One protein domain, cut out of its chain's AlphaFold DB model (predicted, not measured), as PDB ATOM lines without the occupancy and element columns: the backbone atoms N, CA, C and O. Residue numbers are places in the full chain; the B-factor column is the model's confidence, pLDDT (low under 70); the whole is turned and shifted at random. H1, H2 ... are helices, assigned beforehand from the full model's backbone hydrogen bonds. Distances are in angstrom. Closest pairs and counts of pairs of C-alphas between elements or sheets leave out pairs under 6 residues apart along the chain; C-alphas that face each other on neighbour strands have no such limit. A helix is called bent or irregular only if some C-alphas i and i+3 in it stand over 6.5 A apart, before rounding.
ATOM      1  N   ASP A   4      52.745 -28.564  22.506       77.12
ATOM      2  CA  ASP A   4      53.177 -27.194  22.219       77.12
ATOM      3  C   ASP A   4      52.018 -26.179  22.284       77.12
ATOM      4  O   ASP A   4      52.171 -25.100  22.857       77.12
ATOM      5  N   LEU A   5      50.837 -26.547  21.782       77.44
ATOM      6  CA  LEU A   5      49.619 -25.731  21.817       77.44
ATOM      7  C   LEU A   5      48.970 -25.692  23.210       77.44
ATOM      8  O   LEU A   5      48.376 -24.678  23.579       77.44
ATOM      9  N   ILE A   6      49.102 -26.760  24.006       81.25
ATOM     10  CA  ILE A   6      48.563 -26.821  25.379       81.25
ATOM     11  C   ILE A   6      49.169 -25.720  26.258       81.25
ATOM     12  O   ILE A   6      48.440 -25.053  26.990       81.25
ATOM     13  N   ASN A   7      50.479 -25.479  26.150       83.19
ATOM     14  CA  ASN A   7      51.170 -24.448  26.933       83.19
ATOM     15  C   ASN A   7      50.781 -23.015  26.532       83.19
ATOM     16  O   ASN A   7      50.969 -22.073  27.306       83.19
ATOM     17  N   LEU A   8      50.245 -22.838  25.323       81.50
ATOM     18  CA  LEU A   8      49.789 -21.542  24.825       81.50
ATOM     19  C   LEU A   8      48.372 -21.207  25.274       81.50
ATOM     20  O   LEU A   8      48.039 -20.032  25.415       81.50
ATOM     21  N   TYR A   9      47.556 -22.222  25.538       84.94
ATOM     22  CA  TYR A   9      46.161 -22.046  25.892       84.94
ATOM     23  C   TYR A   9      46.003 -21.294  27.221       84.94
ATOM     24  O   TYR A   9      46.490 -21.733  28.263       84.94
ATOM     25  N   ILE A  10      45.286 -20.166  27.203       85.56
ATOM     26  CA  ILE A  10      44.996 -19.408  28.425       85.56
ATOM     27  C   ILE A  10      43.743 -20.005  29.058       85.56
ATOM     28  O   ILE A  10      42.625 -19.825  28.562       85.56
ATOM     29  N   THR A  11      43.924 -20.725  30.164       88.00
ATOM     30  CA  THR A  11      42.809 -21.374  30.863       88.00
ATOM     31  C   THR A  11      41.919 -20.358  31.576       88.00
ATOM     32  O   THR A  11      42.336 -19.260  31.949       88.00
ATOM     33  N   ARG A  12      40.663 -20.745  31.819       83.75
ATOM     34  CA  ARG A  12      39.701 -19.914  32.557       83.75
ATOM     35  C   ARG A  12      40.212 -19.539  33.949       83.75
ATOM     36  O   ARG A  12      40.023 -18.402  34.377       83.75
ATOM     37  N   ASP A  13      40.836 -20.484  34.642       85.88
ATOM     38  CA  ASP A  13      41.313 -20.284  36.010       85.88
ATOM     39  C   ASP A  13      42.535 -19.359  36.036       85.88
ATOM     40  O   ASP A  13      42.581 -18.425  36.840       85.88
ATOM     41  N   GLU A  14      43.465 -19.529  35.089       86.88
ATOM     42  CA  GLU A  14      44.577 -18.597  34.880       86.88
ATOM     43  C   GLU A  14      44.057 -17.182  34.598       86.88
ATOM     44  O   GLU A  14      44.467 -16.215  35.244       86.88
ATOM     45  N   LEU A  15      43.078 -17.051  33.701       86.44
ATOM     46  CA  LEU A  15      42.480 -15.769  33.348       86.44
ATOM     47  C   LEU A  15      41.770 -15.105  34.538       86.44
ATOM     48  O   LEU A  15      41.878 -13.890  34.725       86.44
ATOM     49  N   GLN A  16      41.082 -15.882  35.382       86.88
ATOM     50  CA  GLN A  16      40.466 -15.385  36.616       86.88
ATOM     51  C   GLN A  16      41.511 -14.842  37.597       86.88
ATOM     52  O   GLN A  16      41.311 -13.759  38.159       86.88
ATOM     53  N   GLN A  17      42.633 -15.544  37.775       88.38
ATOM     54  CA  GLN A  17      43.726 -15.093  38.639       88.38
ATOM     55  C   GLN A  17      44.407 -13.833  38.085       88.38
ATOM     56  O   GLN A  17      44.572 -12.837  38.811       88.38
ATOM     57  N   LEU A  18      44.737 -13.835  36.788       85.06
ATOM     58  CA  LEU A  18      45.370 -12.717  36.085       85.06
ATOM     59  C   LEU A  18      44.515 -11.454  36.169       85.06
ATOM     60  O   LEU A  18      45.001 -10.422  36.628       85.06
ATOM     61  N   ALA A  19      43.230 -11.552  35.828       81.75
ATOM     62  CA  ALA A  19      42.295 -10.431  35.852       81.75
ATOM     63  C   ALA A  19      41.788 -10.085  37.266       81.75
ATOM     64  O   ALA A  19      41.167  -9.039  37.472       81.75
ATOM     65  N   GLY A  20      42.037 -10.939  38.265       86.12
ATOM     66  CA  GLY A  20      41.520 -10.764  39.625       86.12
ATOM     67  C   GLY A  20      39.992 -10.691  39.653       86.12
ATOM     68  O   GLY A  20      39.429  -9.792  40.281       86.12
ATOM     69  N   MET A  21      39.333 -11.574  38.903       83.00
ATOM     70  CA  MET A  21      37.877 -11.613  38.779       83.00
ATOM     71  C   MET A  21      37.256 -12.578  39.785       83.00
ATOM     72  O   MET A  21      37.751 -13.679  39.997       83.00
ATOM     73  N   SER A  22      36.126 -12.181  40.373       85.12
ATOM     74  CA  SER A  22      35.294 -13.090  41.170       85.12
ATOM     75  C   SER A  22      34.470 -14.019  40.268       85.12
ATOM     76  O   SER A  22      34.148 -13.667  39.132       85.12
ATOM     77  N   ARG A  23      33.995 -15.154  40.801       79.69
ATOM     78  CA  ARG A  23      33.034 -16.050  40.122       79.69
ATOM     79  C   ARG A  23      31.796 -15.305  39.593       79.69
ATOM     80  O   ARG A  23      31.275 -15.646  38.533       79.69
ATOM     81  N   ARG A  24      31.351 -14.257  40.300       78.00
ATOM     82  CA  ARG A  24      30.246 -13.374  39.871       78.00
ATOM     83  C   ARG A  24      30.609 -12.497  38.671       78.00
ATOM     84  O   ARG A  24      29.801 -12.382  37.755       78.00
ATOM     85  N   ASP A  25      31.821 -11.940  38.655       82.12
ATOM     86  CA  ASP A  25      32.325 -11.147  37.526       82.12
ATOM     87  C   ASP A  25      32.410 -12.013  36.262       82.12
ATOM     88  O   ASP A  25      32.064 -11.556  35.176       82.12
ATOM     89  N   TRP A  26      32.806 -13.282  36.406       81.88
ATOM     90  CA  TRP A  26      32.824 -14.209  35.277       81.88
ATOM     91  C   TRP A  26      31.420 -14.493  34.738       81.88
ATOM     92  O   TRP A  26      31.213 -14.502  33.528       81.88
ATOM     93  N   LYS A  27      30.435 -14.712  35.620       83.19
ATOM     94  CA  LYS A  27      29.040 -14.914  35.195       83.19
ATOM     95  C   LYS A  27      28.513 -13.694  34.432       83.19
ATOM     96  O   LYS A  27      27.827 -13.861  33.427       83.19
ATOM     97  N   ALA A  28      28.869 -12.486  34.870       81.62
ATOM     98  CA  ALA A  28      28.545 -11.251  34.161       81.62
ATOM     99  C   ALA A  28      29.205 -11.190  32.775       81.62
ATOM    100  O   ALA A  28      28.523 -10.902  31.795       81.62
ATOM    101  N   TYR A  29      30.497 -11.518  32.678       83.38
ATOM    102  CA  TYR A  29      31.210 -11.583  31.401       83.38
ATOM    103  C   TYR A  29      30.569 -12.571  30.418       83.38
ATOM    104  O   TYR A  29      30.250 -12.189  29.295       83.38
ATOM    105  N   ASP A  30      30.320 -13.809  30.855       82.81
ATOM    106  CA  ASP A  30      29.719 -14.862  30.023       82.81
ATOM    107  C   ASP A  30      28.323 -14.472  29.524       82.81
ATOM    108  O   ASP A  30      27.959 -14.722  28.377       82.81
ATOM    109  N   THR A  31      27.555 -13.789  30.374       78.69
ATOM    110  CA  THR A  31      26.233 -13.267  30.009       78.69
ATOM    111  C   THR A  31      26.338 -12.164  28.952       78.69
ATOM    112  O   THR A  31      25.526 -12.124  28.036       78.69
ATOM    113  N   LEU A  32      27.347 -11.292  29.048       77.38
ATOM    114  CA  LEU A  32      27.561 -10.165  28.131       77.38
ATOM    115  C   LEU A  32      28.269 -10.541  26.821       77.38
ATOM    116  O   LEU A  32      28.226  -9.757  25.877       77.38
ATOM    117  N   LYS A  33      28.954 -11.688  26.763       78.38
ATOM    118  CA  LYS A  33      29.589 -12.198  25.538       78.38
ATOM    119  C   LYS A  33      28.563 -12.761  24.547       78.38
ATOM    120  O   LYS A  33      28.817 -12.754  23.346       78.38
ATOM    121  N   LYS A  34      27.429 -13.279  25.032       72.12
ATOM    122  CA  LYS A  34      26.415 -13.933  24.190       72.12
ATOM    123  C   LYS A  34      25.755 -12.926  23.231       72.12
ATOM    124  O   LYS A  34      25.444 -11.815  23.669       72.12
ATOM    125  N   PRO A  35      25.519 -13.302  21.956       60.75
ATOM    126  CA  PRO A  35      24.856 -12.439  20.981       60.75
ATOM    127  C   PRO A  35      23.477 -11.998  21.493       60.75
ATOM    128  O   PRO A  35      22.817 -12.737  22.229       60.75
ATOM    129  N   ASP A  36      23.063 -10.779  21.131       57.69
ATOM    130  CA  ASP A  36      21.922 -10.063  21.729       57.69
ATOM    131  C   ASP A  36      20.590 -10.844  21.690       57.69
ATOM    132  O   ASP A  36      19.728 -10.646  22.541       57.69
ATOM    133  N   ASN A  37      20.442 -11.812  20.780       50.47
ATOM    134  CA  ASN A  37      19.279 -12.701  20.684       50.47
ATOM    135  C   ASN A  37      19.230 -13.821  21.751       50.47
ATOM    136  O   ASN A  37      18.145 -14.294  22.082       50.47
ATOM    137  N   ILE A  38      20.363 -14.230  22.336       48.97
ATOM    138  CA  ILE A  38      20.421 -15.257  23.400       48.97
ATOM    139  C   ILE A  38      20.198 -14.638  24.790       48.97
ATOM    140  O   ILE A  38      19.755 -15.329  25.710       48.97
ATOM    141  N   GLN A  39      20.423 -13.328  24.954       51.16
ATOM    142  CA  GLN A  39      20.123 -12.616  26.208       51.16
ATOM    143  C   GLN A  39      18.632 -12.729  26.585       51.16
ATOM    144  O   GLN A  39      18.306 -12.851  27.766       51.16
ATOM    145  N   ILE A  40      17.743 -12.788  25.587       46.22
ATOM    146  CA  ILE A  40      16.287 -12.920  25.760       46.22
ATOM    147  C   ILE A  40      15.896 -14.330  26.258       46.22
ATOM    148  O   ILE A  40      14.922 -14.478  26.993       46.22
ATOM    149  N   ILE A  41      16.686 -15.368  25.948       46.66
ATOM    150  CA  ILE A  41      16.378 -16.778  26.271       46.66
ATOM    151  C   ILE A  41      16.750 -17.152  27.719       46.66
ATOM    152  O   ILE A  41      16.196 -18.094  28.275       46.66
ATOM    153  N   ILE A  42      17.651 -16.406  28.372       48.34
ATOM    154  CA  ILE A  42      18.026 -16.626  29.790       48.34
ATOM    155  C   ILE A  42      17.078 -15.872  30.749       48.34
ATOM    156  O   ILE A  42      17.070 -16.112  31.958       48.34
ATOM    157  N   LEU A  43      16.228 -14.994  30.211       47.97
ATOM    158  CA  LEU A  43      15.279 -14.177  30.963       47.97
ATOM    159  C   LEU A  43      14.159 -14.956  31.702       47.97
ATOM    160  O   LEU A  43      13.865 -14.571  32.837       47.97
ATOM    161  N   PRO A  44      13.551 -16.047  31.180       47.62
ATOM    162  CA  PRO A  44      12.375 -16.647  31.819       47.62
ATOM    163  C   PRO A  44      12.696 -17.369  33.136       47.62
ATOM    164  O   PRO A  44      11.867 -17.370  34.037       47.62
ATOM    165  N   GLY A  45      13.920 -17.882  33.319       52.19
ATOM    166  CA  GLY A  45      14.335 -18.495  34.593       52.19
ATOM    167  C   GLY A  45      14.588 -17.490  35.727       52.19
ATOM    168  O   GLY A  45      14.637 -17.875  36.892       52.19
ATOM    169  N   TYR A  46      14.751 -16.205  35.397       53.28
ATOM    170  CA  TYR A  46      14.934 -15.122  36.367       53.28
ATOM    171  C   TYR A  46      13.638 -14.342  36.614       53.28
ATOM    172  O   TYR A  46      13.400 -13.914  37.739       53.28
ATOM    173  N   LEU A  47      12.784 -14.171  35.603       51.50
ATOM    174  CA  LEU A  47      11.581 -13.339  35.697       51.50
ATOM    175  C   LEU A  47      10.549 -13.843  36.717       51.50
ATOM    176  O   LEU A  47       9.963 -13.015  37.414       51.50
ATOM    177  N   GLU A  48      10.381 -15.158  36.890       54.91
ATOM    178  CA  GLU A  48       9.430 -15.689  37.884       54.91
ATOM    179  C   GLU A  48       9.876 -15.453  39.339       54.91
ATOM    180  O   GLU A  48       9.050 -15.200  40.212       54.91
ATOM    181  N   GLN A  49      11.185 -15.450  39.616       54.41
ATOM    182  CA  GLN A  49      11.718 -15.225  40.970       54.41
ATOM    183  C   GLN A  49      11.846 -13.734  41.328       54.41
ATOM    184  O   GLN A  49      11.872 -13.366  42.503       54.41
ATOM    185  N   VAL A  50      11.932 -12.861  40.321       55.34
ATOM    186  CA  VAL A  50      12.185 -11.418  40.469       55.34
ATOM    187  C   VAL A  50      10.966 -10.645  40.987       55.34
ATOM    188  O   VAL A  50      11.145  -9.664  41.713       55.34
ATOM    189  N   PHE A  51       9.747 -11.099  40.687       54.59
ATOM    190  CA  PHE A  51       8.512 -10.417  41.093       54.59
ATOM    191  C   PHE A  51       8.170 -10.560  42.585       54.59
ATOM    192  O   PHE A  51       7.523  -9.678  43.141       54.59
ATOM    193  N   LEU A  52       8.625 -11.623  43.259       56.50
ATOM    194  CA  LEU A  52       8.187 -11.936  44.628       56.50
ATOM    195  C   LEU A  52       8.982 -11.230  45.743       56.50
ATOM    196  O   LEU A  52       8.497 -11.161  46.867       56.50
ATOM    197  N   LEU A  53      10.187 -10.708  45.470       58.94
ATOM    198  CA  LEU A  53      11.106 -10.239  46.527       58.94
ATOM    199  C   LEU A  53      11.722  -8.845  46.305       58.94
ATOM    200  O   LEU A  53      12.517  -8.404  47.127       58.94
ATOM    201  N   GLY A  54      11.424  -8.138  45.207       58.84
ATOM    202  CA  GLY A  54      11.975  -6.791  44.942       58.84
ATOM    203  C   GLY A  54      13.500  -6.736  44.713       58.84
ATOM    204  O   GLY A  54      14.063  -5.674  44.464       58.84
ATOM    205  N   TRP A  55      14.188  -7.880  44.753       60.97
ATOM    206  CA  TRP A  55      15.645  -7.993  44.624       60.97
ATOM    207  C   TRP A  55      16.125  -8.175  43.180       60.97
ATOM    208  O   TRP A  55      17.329  -8.181  42.928       60.97
ATOM    209  N   GLY A  56      15.219  -8.297  42.208       62.94
ATOM    210  CA  GLY A  56      15.583  -8.557  40.812       62.94
ATOM    211  C   GLY A  56      16.271  -7.414  40.078       62.94
ATOM    212  O   GLY A  56      16.997  -7.646  39.112       62.94
ATOM    213  N   LEU A  57      16.124  -6.186  40.571       68.50
ATOM    214  CA  LEU A  57      16.826  -5.027  40.022       68.50
ATOM    215  C   LEU A  57      18.312  -5.010  40.418       68.50
ATOM    216  O   LEU A  57      19.131  -4.457  39.690       68.50
ATOM    217  N   ILE A  58      18.691  -5.666  41.521       75.31
ATOM    218  CA  ILE A  58      20.070  -5.728  42.032       75.31
ATOM    219  C   ILE A  58      21.030  -6.419  41.040       75.31
ATOM    220  O   ILE A  58      22.067  -5.827  40.718       75.31
ATOM    221  N   PRO A  59      20.744  -7.631  40.512       73.69
ATOM    222  CA  PRO A  59      21.599  -8.258  39.507       73.69
ATOM    223  C   PRO A  59      21.611  -7.481  38.185       73.69
ATOM    224  O   PRO A  59      22.667  -7.391  37.560       73.69
ATOM    225  N   LEU A  60      20.491  -6.866  37.788       74.88
ATOM    226  CA  LEU A  60      20.405  -6.067  36.562       74.88
ATOM    227  C   LEU A  60      21.265  -4.795  36.655       74.88
ATOM    228  O   LEU A  60      22.074  -4.516  35.770       74.88
ATOM    229  N   TYR A  61      21.175  -4.079  37.778       81.44
ATOM    230  CA  TYR A  61      22.020  -2.929  38.090       81.44
ATOM    231  C   TYR A  61      23.500  -3.315  38.170       81.44
ATOM    232  O   TYR A  61      24.358  -2.608  37.641       81.44
ATOM    233  N   TYR A  62      23.823  -4.454  38.793       81.44
ATOM    234  CA  TYR A  62      25.196  -4.954  38.846       81.44
ATOM    235  C   TYR A  62      25.745  -5.267  37.449       81.44
ATOM    236  O   TYR A  62      26.862  -4.850  37.144       81.44
ATOM    237  N   LEU A  63      24.971  -5.931  36.583       79.12
ATOM    238  CA  LEU A  63      25.348  -6.198  35.189       79.12
ATOM    239  C   LEU A  63      25.565  -4.901  34.404       79.12
ATOM    240  O   LEU A  63      26.587  -4.757  33.733       79.12
ATOM    241  N   TYR A  64      24.654  -3.936  34.539       78.50
ATOM    242  CA  TYR A  64      24.774  -2.623  33.908       78.50
ATOM    243  C   TYR A  64      26.042  -1.887  34.365       78.50
ATOM    244  O   TYR A  64      26.871  -1.470  33.551       78.50
ATOM    245  N   LYS A  65      26.261  -1.815  35.683       79.81
ATOM    246  CA  LYS A  65      27.454  -1.212  36.287       79.81
ATOM    247  C   LYS A  65      28.731  -1.915  35.831       79.81
ATOM    248  O   LYS A  65      29.728  -1.244  35.571       79.81
ATOM    249  N   TRP A  66      28.719  -3.242  35.727       83.06
ATOM    250  CA  TRP A  66      29.855  -4.036  35.264       83.06
ATOM    251  C   TRP A  66      30.167  -3.759  33.789       83.06
ATOM    252  O   TRP A  66      31.321  -3.471  33.466       83.06
ATOM    253  N   LYS A  67      29.146  -3.744  32.921       75.44
ATOM    254  CA  LYS A  67      29.267  -3.444  31.482       75.44
ATOM    255  C   LYS A  67      29.955  -2.099  31.243       75.44
ATOM    256  O   LYS A  67      30.866  -2.034  30.421       75.44
ATOM    257  N   TYR A  68      29.564  -1.067  31.992       69.19
ATOM    258  CA  TYR A  68      30.094   0.291  31.830       69.19
ATOM    259  C   TYR A  68      31.462   0.491  32.498       69.19
ATOM    260  O   TYR A  68      32.383   1.049  31.910       69.19
ATOM    261  N   ARG A  69      31.645   0.010  33.736       67.75
ATOM    262  CA  ARG A  69      32.892   0.232  34.496       67.75
ATOM    263  C   ARG A  69      34.065  -0.619  34.009       67.75
ATOM    264  O   ARG A  69      35.203  -0.273  34.315       67.75
ATOM    265  N   ARG A  70      33.809  -1.741  33.328       74.31
ATOM    266  CA  ARG A  70      34.828  -2.740  32.956       74.31
ATOM    267  C   ARG A  70      34.899  -2.997  31.452       74.31
ATOM    268  O   ARG A  70      35.282  -4.083  31.029       74.31
ATOM    269  N   GLN A  71      34.569  -1.998  30.635       69.62
ATOM    270  CA  GLN A  71      34.612  -2.108  29.175       69.62
ATOM    271  C   GLN A  71      35.995  -2.526  28.652       69.62
ATOM    272  O   GLN A  71      36.082  -3.436  27.832       69.62
ATOM    273  N   ARG A  72      37.079  -1.940  29.184       67.75
ATOM    274  CA  ARG A  72      38.456  -2.298  28.800       67.75
ATOM    275  C   ARG A  72      38.778  -3.760  29.107       67.75
ATOM    276  O   ARG A  72      39.269  -4.473  28.239       67.75
ATOM    277  N   LEU A  73      38.437  -4.215  30.314       73.69
ATOM    278  CA  LEU A  73      38.601  -5.614  30.703       73.69
ATOM    279  C   LEU A  73      37.772  -6.542  29.810       73.69
ATOM    280  O   LEU A  73      38.287  -7.555  29.359       73.69
ATOM    281  N   ARG A  74      36.519  -6.188  29.495       77.50
ATOM    282  CA  ARG A  74      35.665  -6.975  28.592       77.50
ATOM    283  C   ARG A  74      36.315  -7.168  27.222       77.50
ATOM    284  O   ARG A  74      36.311  -8.283  26.713       77.50
ATOM    285  N   ASN A  75      36.884  -6.105  26.654       72.75
ATOM    286  CA  ASN A  75      37.566  -6.168  25.363       72.75
ATOM    287  C   ASN A  75      38.811  -7.064  25.421       72.75
ATOM    288  O   ASN A  75      39.001  -7.884  24.530       72.75
ATOM    289  N   LEU A  76      39.610  -6.972  26.492       71.94
ATOM    290  CA  LEU A  76      40.766  -7.855  26.696       71.94
ATOM    291  C   LEU A  76      40.355  -9.324  26.842       71.94
ATOM    292  O   LEU A  76      40.993 -10.195  26.266       71.94
ATOM    293  N   LEU A  77      39.271  -9.608  27.567       80.31
ATOM    294  CA  LEU A  77      38.750 -10.971  27.696       80.31
ATOM    295  C   LEU A  77      38.248 -11.516  26.347       80.31
ATOM    296  O   LEU A  77      38.511 -12.666  26.022       80.31
ATOM    297  N   LEU A  78      37.585 -10.685  25.532       78.94
ATOM    298  CA  LEU A  78      37.185 -11.060  24.167       78.94
ATOM    299  C   LEU A  78      38.389 -11.321  23.249       78.94
ATOM    300  O   LEU A  78      38.315 -12.168  22.364       78.94
ATOM    301  N   GLU A  79      39.493 -10.596  23.430       72.69
ATOM    302  CA  GLU A  79      40.748 -10.864  22.719       72.69
ATOM    303  C   GLU A  79      41.356 -12.210  23.134       72.69
ATOM    304  O   GLU A  79      41.754 -12.982  22.269       72.69
ATOM    305  N   VAL A  80      41.348 -12.543  24.431       80.25
ATOM    306  CA  VAL A  80      41.785 -13.866  24.917       80.25
ATOM    307  C   VAL A  80      40.916 -14.989  24.352       80.25
ATOM    308  O   VAL A  80      41.436 -16.037  23.981       80.25
ATOM    309  N   ASP A  81      39.606 -14.775  24.245       82.06
ATOM    310  CA  ASP A  81      38.713 -15.765  23.646       82.06
ATOM    311  C   ASP A  81      39.020 -15.990  22.162       82.06
ATOM    312  O   ASP A  81      39.158 -17.137  21.745       82.06
ATOM    313  N   ARG A  82      39.214 -14.916  21.382       76.62
ATOM    314  CA  ARG A  82      39.636 -15.024  19.974       76.62
ATOM    315  C   ARG A  82      40.991 -15.707  19.836       76.62
ATOM    316  O   ARG A  82      41.162 -16.550  18.963       76.62
ATOM    317  N   TYR A  83      41.935 -15.386  20.714       80.69
ATOM    318  CA  TYR A  83      43.235 -16.047  20.784       80.69
ATOM    319  C   TYR A  83      43.097 -17.558  21.033       80.69
ATOM    320  O   TYR A  83      43.676 -18.364  20.308       80.69
ATOM    321  N   ASN A  84      42.273 -17.961  22.003       86.00
ATOM    322  CA  ASN A  84      42.007 -19.368  22.297       86.00
ATOM    323  C   ASN A  84      41.274 -20.083  21.144       86.00
ATOM    324  O   ASN A  84      41.532 -21.264  20.899       86.00
ATOM    325  N   ASP A  85      40.389 -19.387  20.427       81.00
ATOM    326  CA  ASP A  85      39.732 -19.910  19.226       81.00
ATOM    327  C   ASP A  85      40.741 -20.122  18.086       81.00
ATOM    328  O   ASP A  85      40.696 -21.161  17.428       81.00
ATOM    329  N   LEU A  86      41.710 -19.216  17.901       77.44
ATOM    330  CA  LEU A  86      42.805 -19.398  16.938       77.44
ATOM    331  C   LEU A  86      43.639 -20.640  17.261       77.44
ATOM    332  O   LEU A  86      43.865 -21.455  16.373       77.44
ATOM    333  N   ILE A  87      44.027 -20.851  18.523       81.69
ATOM    334  CA  ILE A  87      44.735 -22.079  18.935       81.69
ATOM    335  C   ILE A  87      43.898 -23.323  18.595       81.69
ATOM    336  O   ILE A  87      44.436 -24.318  18.110       81.69
ATOM    337  N   ARG A  88      42.576 -23.279  18.817       80.50
ATOM    338  CA  ARG A  88      41.680 -24.394  18.482       80.50
ATOM    339  C   ARG A  88      41.623 -24.655  16.978       80.50
ATOM    340  O   ARG A  88      41.604 -25.815  16.589       80.50
ATOM    341  N   ILE A  89      41.615 -23.608  16.153       80.50
ATOM    342  CA  ILE A  89      41.652 -23.726  14.689       80.50
ATOM    343  C   ILE A  89      42.956 -24.391  14.237       80.50
ATOM    344  O   ILE A  89      42.903 -25.306  13.422       80.50
ATOM    345  N   ILE A  90      44.104 -23.997  14.803       79.44
ATOM    346  CA  ILE A  90      45.398 -24.636  14.506       79.44
ATOM    347  C   ILE A  90      45.356 -26.117  14.888       79.44
ATOM    348  O   ILE A  90      45.684 -26.972  14.073       79.44
ATOM    349  N   ASN A  91      44.879 -26.429  16.096       80.81
ATOM    350  CA  ASN A  91      44.757 -27.814  16.543       80.81
ATOM    351  C   ASN A  91      43.816 -28.643  15.653       80.81
ATOM    352  O   ASN A  91      44.070 -29.819  15.425       80.81
ATOM    353  N   LEU A  92      42.729 -28.044  15.158       78.81
ATOM    354  CA  LEU A  92      41.814 -28.705  14.230       78.81
ATOM    355  C   LEU A  92      42.491 -28.985  12.881       78.81
ATOM    356  O   LEU A  92      42.291 -30.058  12.324       78.81
ATOM    357  N   GLY A  93      43.302 -28.052  12.376       76.62
ATOM    358  CA  GLY A  93      44.125 -28.265  11.182       76.62
ATOM    359  C   GLY A  93      45.091 -29.440  11.353       76.62
ATOM    360  O   GLY A  93      45.130 -30.325  10.499       76.62
ATOM    361  N   ASP A  94      45.774 -29.506  12.500       78.56
ATOM    362  CA  ASP A  94      46.681 -30.610  12.849       78.56
ATOM    363  C   ASP A  94      45.936 -31.964  12.938       78.56
ATOM    364  O   ASP A  94      46.424 -32.993  12.467       78.56
ATOM    365  N   GLU A  95      44.732 -31.986  13.525       80.31
ATOM    366  CA  GLU A  95      43.891 -33.190  13.621       80.31
ATOM    367  C   GLU A  95      43.364 -33.648  12.247       80.31
ATOM    368  O   GLU A  95      43.293 -34.849  11.981       80.31
ATOM    369  N   LEU A  96      43.038 -32.712  11.349       77.62
ATOM    370  CA  LEU A  96      42.589 -33.008   9.985       77.62
ATOM    371  C   LEU A  96      43.714 -33.555   9.100       77.62
ATOM    372  O   LEU A  96      43.462 -34.452   8.289       77.62
ATOM    373  N   GLU A  97      44.938 -33.052   9.268       78.12
ATOM    374  CA  GLU A  97      46.134 -33.572   8.601       78.12
ATOM    375  C   GLU A  97      46.448 -35.001   9.068       78.12
ATOM    376  O   GLU A  97      46.644 -35.890   8.238       78.12
ATOM    377  N   ALA A  98      46.385 -35.257  10.381       78.19
ATOM    378  CA  ALA A  98      46.556 -36.597  10.948       78.19
ATOM    379  C   ALA A  98      45.481 -37.594  10.470       78.19
ATOM    380  O   ALA A  98      45.748 -38.792  10.371       78.19
ATOM    381  N   ALA A  99      44.282 -37.106  10.134       78.81
ATOM    382  CA  ALA A  99      43.198 -37.893   9.543       78.81
ATOM    383  C   ALA A  99      43.342 -38.122   8.020       78.81
ATOM    384  O   ALA A  99      42.475 -38.755   7.419       78.81
ATOM    385  N   GLY A 100      44.418 -37.630   7.392       66.31
ATOM    386  CA  GLY A 100      44.737 -37.875   5.982       66.31
ATOM    387  C   GLY A 100      44.374 -36.744   5.014       66.31
ATOM    388  O   GLY A 100      44.543 -36.919   3.808       66.31
ATOM    389  N   ASN A 101      43.919 -35.580   5.498       67.75
ATOM    390  CA  ASN A 101      43.677 -34.407   4.646       67.75
ATOM    391  C   ASN A 101      44.979 -33.625   4.432       67.75
ATOM    392  O   ASN A 101      45.265 -32.643   5.122       67.75
ATOM    393  N   GLN A 102      45.780 -34.073   3.467       59.09
ATOM    394  CA  GLN A 102      47.014 -33.392   3.074       59.09
ATOM    395  C   GLN A 102      46.686 -31.983   2.547       59.09
ATOM    396  O   GLN A 102      45.945 -31.838   1.577       59.09
ATOM    397  N   GLY A 103      47.210 -30.946   3.210       58.28
ATOM    398  CA  GLY A 103      46.960 -29.533   2.879       58.28
ATOM    399  C   GLY A 103      46.062 -28.766   3.861       58.28
ATOM    400  O   GLY A 103      45.882 -27.566   3.690       58.28
ATOM    401  N   ALA A 104      45.530 -29.419   4.904       61.03
ATOM    402  CA  ALA A 104      44.819 -28.739   5.999       61.03
ATOM    403  C   ALA A 104      45.763 -28.062   7.019       61.03
ATOM    404  O   ALA A 104      45.309 -27.288   7.866       61.03
ATOM    405  N   SER A 105      47.065 -28.354   6.939       60.06
ATOM    406  CA  SER A 105      48.098 -27.785   7.806       60.06
ATOM    407  C   SER A 105      48.380 -26.324   7.472       60.06
ATOM    408  O   SER A 105      48.386 -25.923   6.308       60.06
ATOM    409  N   ILE A 106      48.659 -25.520   8.495       65.12
ATOM    410  CA  ILE A 106      49.009 -24.110   8.312       65.12
ATOM    411  C   ILE A 106      50.441 -24.007   7.795       65.12
ATOM    412  O   ILE A 106      51.400 -24.405   8.463       65.12
ATOM    413  N   GLU A 107      50.592 -23.397   6.622       58.88
ATOM    414  CA  GLU A 107      51.893 -23.080   6.048       58.88
ATOM    415  C   GLU A 107      52.670 -22.157   7.008       58.88
ATOM    416  O   GLU A 107      52.232 -21.052   7.331       58.88
ATOM    417  N   ASN A 108      53.838 -22.606   7.479       65.38
ATOM    418  CA  ASN A 108      54.635 -21.975   8.544       65.38
ATOM    419  C   ASN A 108      54.046 -22.064   9.973       65.38
ATOM    420  O   ASN A 108      54.137 -21.100  10.742       65.38
ATOM    421  N   ARG A 109      53.520 -23.230  10.375       71.50
ATOM    422  CA  ARG A 109      53.085 -23.545  11.754       71.50
ATOM    423  C   ARG A 109      54.036 -23.036  12.853       71.50
ATOM    424  O   ARG A 109      53.577 -22.448  13.827       71.50
ATOM    425  N   GLU A 110      55.353 -23.163  12.678       70.88
ATOM    426  CA  GLU A 110      56.344 -22.647  13.641       70.88
ATOM    427  C   GLU A 110      56.287 -21.122  13.824       70.88
ATOM    428  O   GLU A 110      56.320 -20.627  14.953       70.88
ATOM    429  N   LYS A 111      56.142 -20.358  12.733       67.94
ATOM    430  CA  LYS A 111      55.998 -18.894  12.803       67.94
ATOM    431  C   LYS A 111      54.679 -18.504  13.467       67.94
ATOM    432  O   LYS A 111      54.652 -17.545  14.237       67.94
ATOM    433  N   ALA A 112      53.607 -19.254  13.208       71.50
ATOM    434  CA  ALA A 112      52.318 -19.050  13.863       71.50
ATOM    435  C   ALA A 112      52.416 -19.286  15.381       71.50
ATOM    436  O   ALA A 112      51.940 -18.466  16.164       71.50
ATOM    437  N   ILE A 113      53.106 -20.347  15.810       74.12
ATOM    438  CA  ILE A 113      53.356 -20.648  17.228       74.12
ATOM    439  C   ILE A 113      54.200 -19.554  17.891       74.12
ATOM    440  O   ILE A 113      53.850 -19.090  18.977       74.12
ATOM    441  N   ALA A 114      55.269 -19.089  17.238       69.06
ATOM    442  CA  ALA A 114      56.100 -18.000  17.754       69.06
ATOM    443  C   ALA A 114      55.302 -16.692  17.917       69.06
ATOM    444  O   ALA A 114      55.402 -16.020  18.945       69.06
ATOM    445  N   ALA A 115      54.446 -16.354  16.948       68.69
ATOM    446  CA  ALA A 115      53.550 -15.206  17.057       68.69
ATOM    447  C   ALA A 115      52.557 -15.371  18.222       68.69
ATOM    448  O   ALA A 115      52.395 -14.454  19.026       68.69
ATOM    449  N   LEU A 116      51.957 -16.557  18.382       73.75
ATOM    450  CA  LEU A 116      51.037 -16.849  19.485       73.75
ATOM    451  C   LEU A 116      51.702 -16.769  20.865       73.75
ATOM    452  O   LEU A 116      51.038 -16.369  21.824       73.75
ATOM    453  N   GLN A 117      52.986 -17.113  20.988       73.12
ATOM    454  CA  GLN A 117      53.757 -16.932  22.226       73.12
ATOM    455  C   GLN A 117      53.885 -15.452  22.598       73.12
ATOM    456  O   GLN A 117      53.623 -15.069  23.742       73.12
ATOM    457  N   ILE A 118      54.242 -14.610  21.627       69.25
ATOM    458  CA  ILE A 118      54.342 -13.158  21.823       69.25
ATOM    459  C   ILE A 118      52.970 -12.598  22.212       69.25
ATOM    460  O   ILE A 118      52.853 -11.884  23.210       69.25
ATOM    461  N   THR A 119      51.912 -12.982  21.495       68.62
ATOM    462  CA  THR A 119      50.541 -12.541  21.785       68.62
ATOM    463  C   THR A 119      50.084 -12.957  23.184       68.62
ATOM    464  O   THR A 119      49.513 -12.133  23.898       68.62
ATOM    465  N   ARG A 120      50.388 -14.183  23.635       78.75
ATOM    466  CA  ARG A 120      50.080 -14.656  24.998       78.75
ATOM    467  C   ARG A 120      50.693 -13.761  26.070       78.75
ATOM    468  O   ARG A 120      50.023 -13.388  27.039       78.75
ATOM    469  N   ASN A 121      51.968 -13.417  25.897       72.62
ATOM    470  CA  ASN A 121      52.705 -12.575  26.835       72.62
ATOM    471  C   ASN A 121      52.139 -11.152  26.856       72.62
ATOM    472  O   ASN A 121      51.886 -10.610  27.935       72.62
ATOM    473  N   SER A 122      51.845 -10.587  25.684       66.00
ATOM    474  CA  SER A 122      51.220  -9.270  25.551       66.00
ATOM    475  C   SER A 122      49.833  -9.215  26.194       66.00
ATOM    476  O   SER A 122      49.553  -8.292  26.958       66.00
ATOM    477  N   LEU A 123      48.985 -10.228  25.977       69.62
ATOM    478  CA  LEU A 123      47.663 -10.328  26.611       69.62
ATOM    479  C   LEU A 123      47.774 -10.433  28.132       69.62
ATOM    480  O   LEU A 123      47.095  -9.708  28.862       69.62
ATOM    481  N   SER A 124      48.673 -11.287  28.622       73.75
ATOM    482  CA  SER A 124      48.916 -11.453  30.058       73.75
ATOM    483  C   SER A 124      49.395 -10.152  30.707       73.75
ATOM    484  O   SER A 124      48.935  -9.798  31.795       73.75
ATOM    485  N   CYS A 125      50.285  -9.419  30.035       71.56
ATOM    486  CA  CYS A 125      50.748  -8.105  30.469       71.56
ATOM    487  C   CYS A 125      49.592  -7.096  30.502       71.56
ATOM    488  O   CYS A 125      49.328  -6.499  31.544       71.56
ATOM    489  N   ALA A 126      48.827  -6.982  29.414       66.56
ATOM    490  CA  ALA A 126      47.703  -6.056  29.310       66.56
ATOM    491  C   ALA A 126      46.636  -6.291  30.395       66.56
ATOM    492  O   ALA A 126      46.133  -5.336  30.988       66.56
ATOM    493  N   ILE A 127      46.325  -7.553  30.707       70.00
ATOM    494  CA  ILE A 127      45.367  -7.920  31.761       70.00
ATOM    495  C   ILE A 127      45.897  -7.556  33.153       70.00
ATOM    496  O   ILE A 127      45.152  -7.015  33.974       70.00
ATOM    497  N   LYS A 128      47.183  -7.809  33.432       74.81
ATOM    498  CA  LYS A 128      47.814  -7.403  34.700       74.81
ATOM    499  C   LYS A 128      47.814  -5.882  34.849       74.81
ATOM    500  O   LYS A 128      47.446  -5.383  35.914       74.81
ATOM    501  N   THR A 129      48.152  -5.157  33.788       70.38
ATOM    502  CA  THR A 129      48.130  -3.691  33.754       70.38
ATOM    503  C   THR A 129      46.719  -3.155  33.988       70.38
ATOM    504  O   THR A 129      46.536  -2.301  34.852       70.38
ATOM    505  N   GLU A 130      45.697  -3.702  33.319       75.69
ATOM    506  CA  GLU A 130      44.293  -3.345  33.581       75.69
ATOM    507  C   GLU A 130      43.935  -3.539  35.052       75.69
ATOM    508  O   GLU A 130      43.373  -2.636  35.668       75.69
ATOM    509  N   LYS A 131      44.300  -4.684  35.639       75.25
ATOM    510  CA  LYS A 131      44.017  -4.988  37.044       75.25
ATOM    511  C   LYS A 131      44.690  -3.996  37.988       75.25
ATOM    512  O   LYS A 131      44.052  -3.563  38.948       75.25
ATOM    513  N   ILE A 132      45.953  -3.643  37.741       70.75
ATOM    514  CA  ILE A 132      46.693  -2.658  38.545       70.75
ATOM    515  C   ILE A 132      46.020  -1.288  38.440       70.75
ATOM    516  O   ILE A 132      45.716  -0.687  39.470       70.75
ATOM    517  N   LEU A 133      45.708  -0.828  37.226       65.62
ATOM    518  CA  LEU A 133      45.028   0.450  37.000       65.62
ATOM    519  C   LEU A 133      43.641   0.474  37.652       65.62
ATOM    520  O   LEU A 133      43.277   1.441  38.315       65.62
ATOM    521  N   ARG A 134      42.873  -0.613  37.534       74.88
ATOM    522  CA  ARG A 134      41.536  -0.730  38.126       74.88
ATOM    523  C   ARG A 134      41.571  -0.729  39.650       74.88
ATOM    524  O   ARG A 134      40.699  -0.114  40.256       74.88
ATOM    525  N   LYS A 135      42.554  -1.390  40.271       76.75
ATOM    526  CA  LYS A 135      42.727  -1.392  41.735       76.75
ATOM    527  C   LYS A 135      43.178  -0.039  42.281       76.75
ATOM    528  O   LYS A 135      42.779   0.316  43.381       76.75
ATOM    529  N   ASN A 136      43.977   0.705  41.520       70.69
ATOM    530  CA  ASN A 136      44.555   1.978  41.955       70.69
ATOM    531  C   ASN A 136      43.839   3.206  41.373       70.69
ATOM    532  O   ASN A 136      44.327   4.321  41.532       70.69
ATOM    533  N   ARG A 137      42.680   3.031  40.726       68.12
ATOM    534  CA  ARG A 137      41.965   4.107  40.021       68.12
ATOM    535  C   ARG A 137      41.710   5.326  40.903       68.12
ATOM    536  O   ARG A 137      41.921   6.447  40.461       68.12
TER     537      ARG A 137
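Overview. This is residues 4 to 137 of the 194 residues of an uncharacterized protein of Chroococcidiopsis thermalis (strain PCC 7203) (UniProt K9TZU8). A long helical hairpin, H6 and H7, makes one side of this domain, with the short helix H1 packed on H7 near the hairpin's open end. Beyond that end H2 and H5 cross each other, and from them the chain swings out in a loose, open loop through the short helices H3 and H4, far from the hairpin. The printed part has 134 residues with seven named helices, H1 to H7 in order along the chain, and no named strand; its class is all helix. The whole is loose, with a radius of gyration of the C-alphas of 19.0 A, and flat, spanning 60 by 38 by 20 A.

Along the chain. The longest helix, H6, covers residues 71 to 98 and is 40.8 A long; its C-alpha 71 is at (34.612, -2.108, 29.175). H7, residues 109 to 135, is 38.7 A long and ends with C-alpha 135 at (42.727, -1.392, 41.735). H5 is residues 57 to 69, 17.8 A, and H2 is residues 23 to 33, 15.5 A. H1, residues 12 to 19, begins with C-alpha 12 at (39.701, -19.914, 32.557) and is 10.4 A long. H4, residues 44 to 50, is 10.1 A long and irregular, but only just: C-alphas 45 and 48 are 6.54 A apart. H3 is residues 36 to 39, 5.5 A.

Arrangement. H6 and H7 form a helical hairpin and touch at a shallow tilt of 20 degrees, opposite ways. Their closest C-alphas are those of Leu 73 and Glu 130, 6.8 A apart, and H6 touches H7 with residues 72 to 83 alone. H7 touches H1 with residues 124 to 131 alone, at a steep tilt of 50 degrees, the same way; the closest C-alphas, of Ala 19 and Ile 127, are 5.7 A apart. H2 is close to H6 but not clearly touching, with the closest C-alphas, of Tyr 29 and Arg 74, 7.0 A apart. H5 touches H2 with residues 63 to 67 alone, about perpendicular at 74 degrees; the closest C-alphas, of Ala 28 and Leu 63, are 6.1 A apart. The helix packing is mostly crossed, only just: of three touching pairs with a tilt, 1 is shallow. H3 and H4 are apart from each other, and neither touches another helix; H3 is close to H2 but not clearly touching, with the closest C-alphas, of Thr 31 and Gln 39, 7.2 A apart. In H1, H2, H5, H6 and H7 every O i to N i+4 pair is within hydrogen-bond range; H4 has 1 of 3, with 1 of 4 O i to N i+3 pairs, and H3 is too short for an O i to N i+4 pair.

Size, cuts and confidence. The two C-alphas farthest apart are those of Leu 53 and Gln 102, 60.9 A. The printed part has no cut, and no link is long. The mean pLDDT of the printed part is 72.3; 46 residues are under 70, among them residues 35 to 57 and 100 to 108.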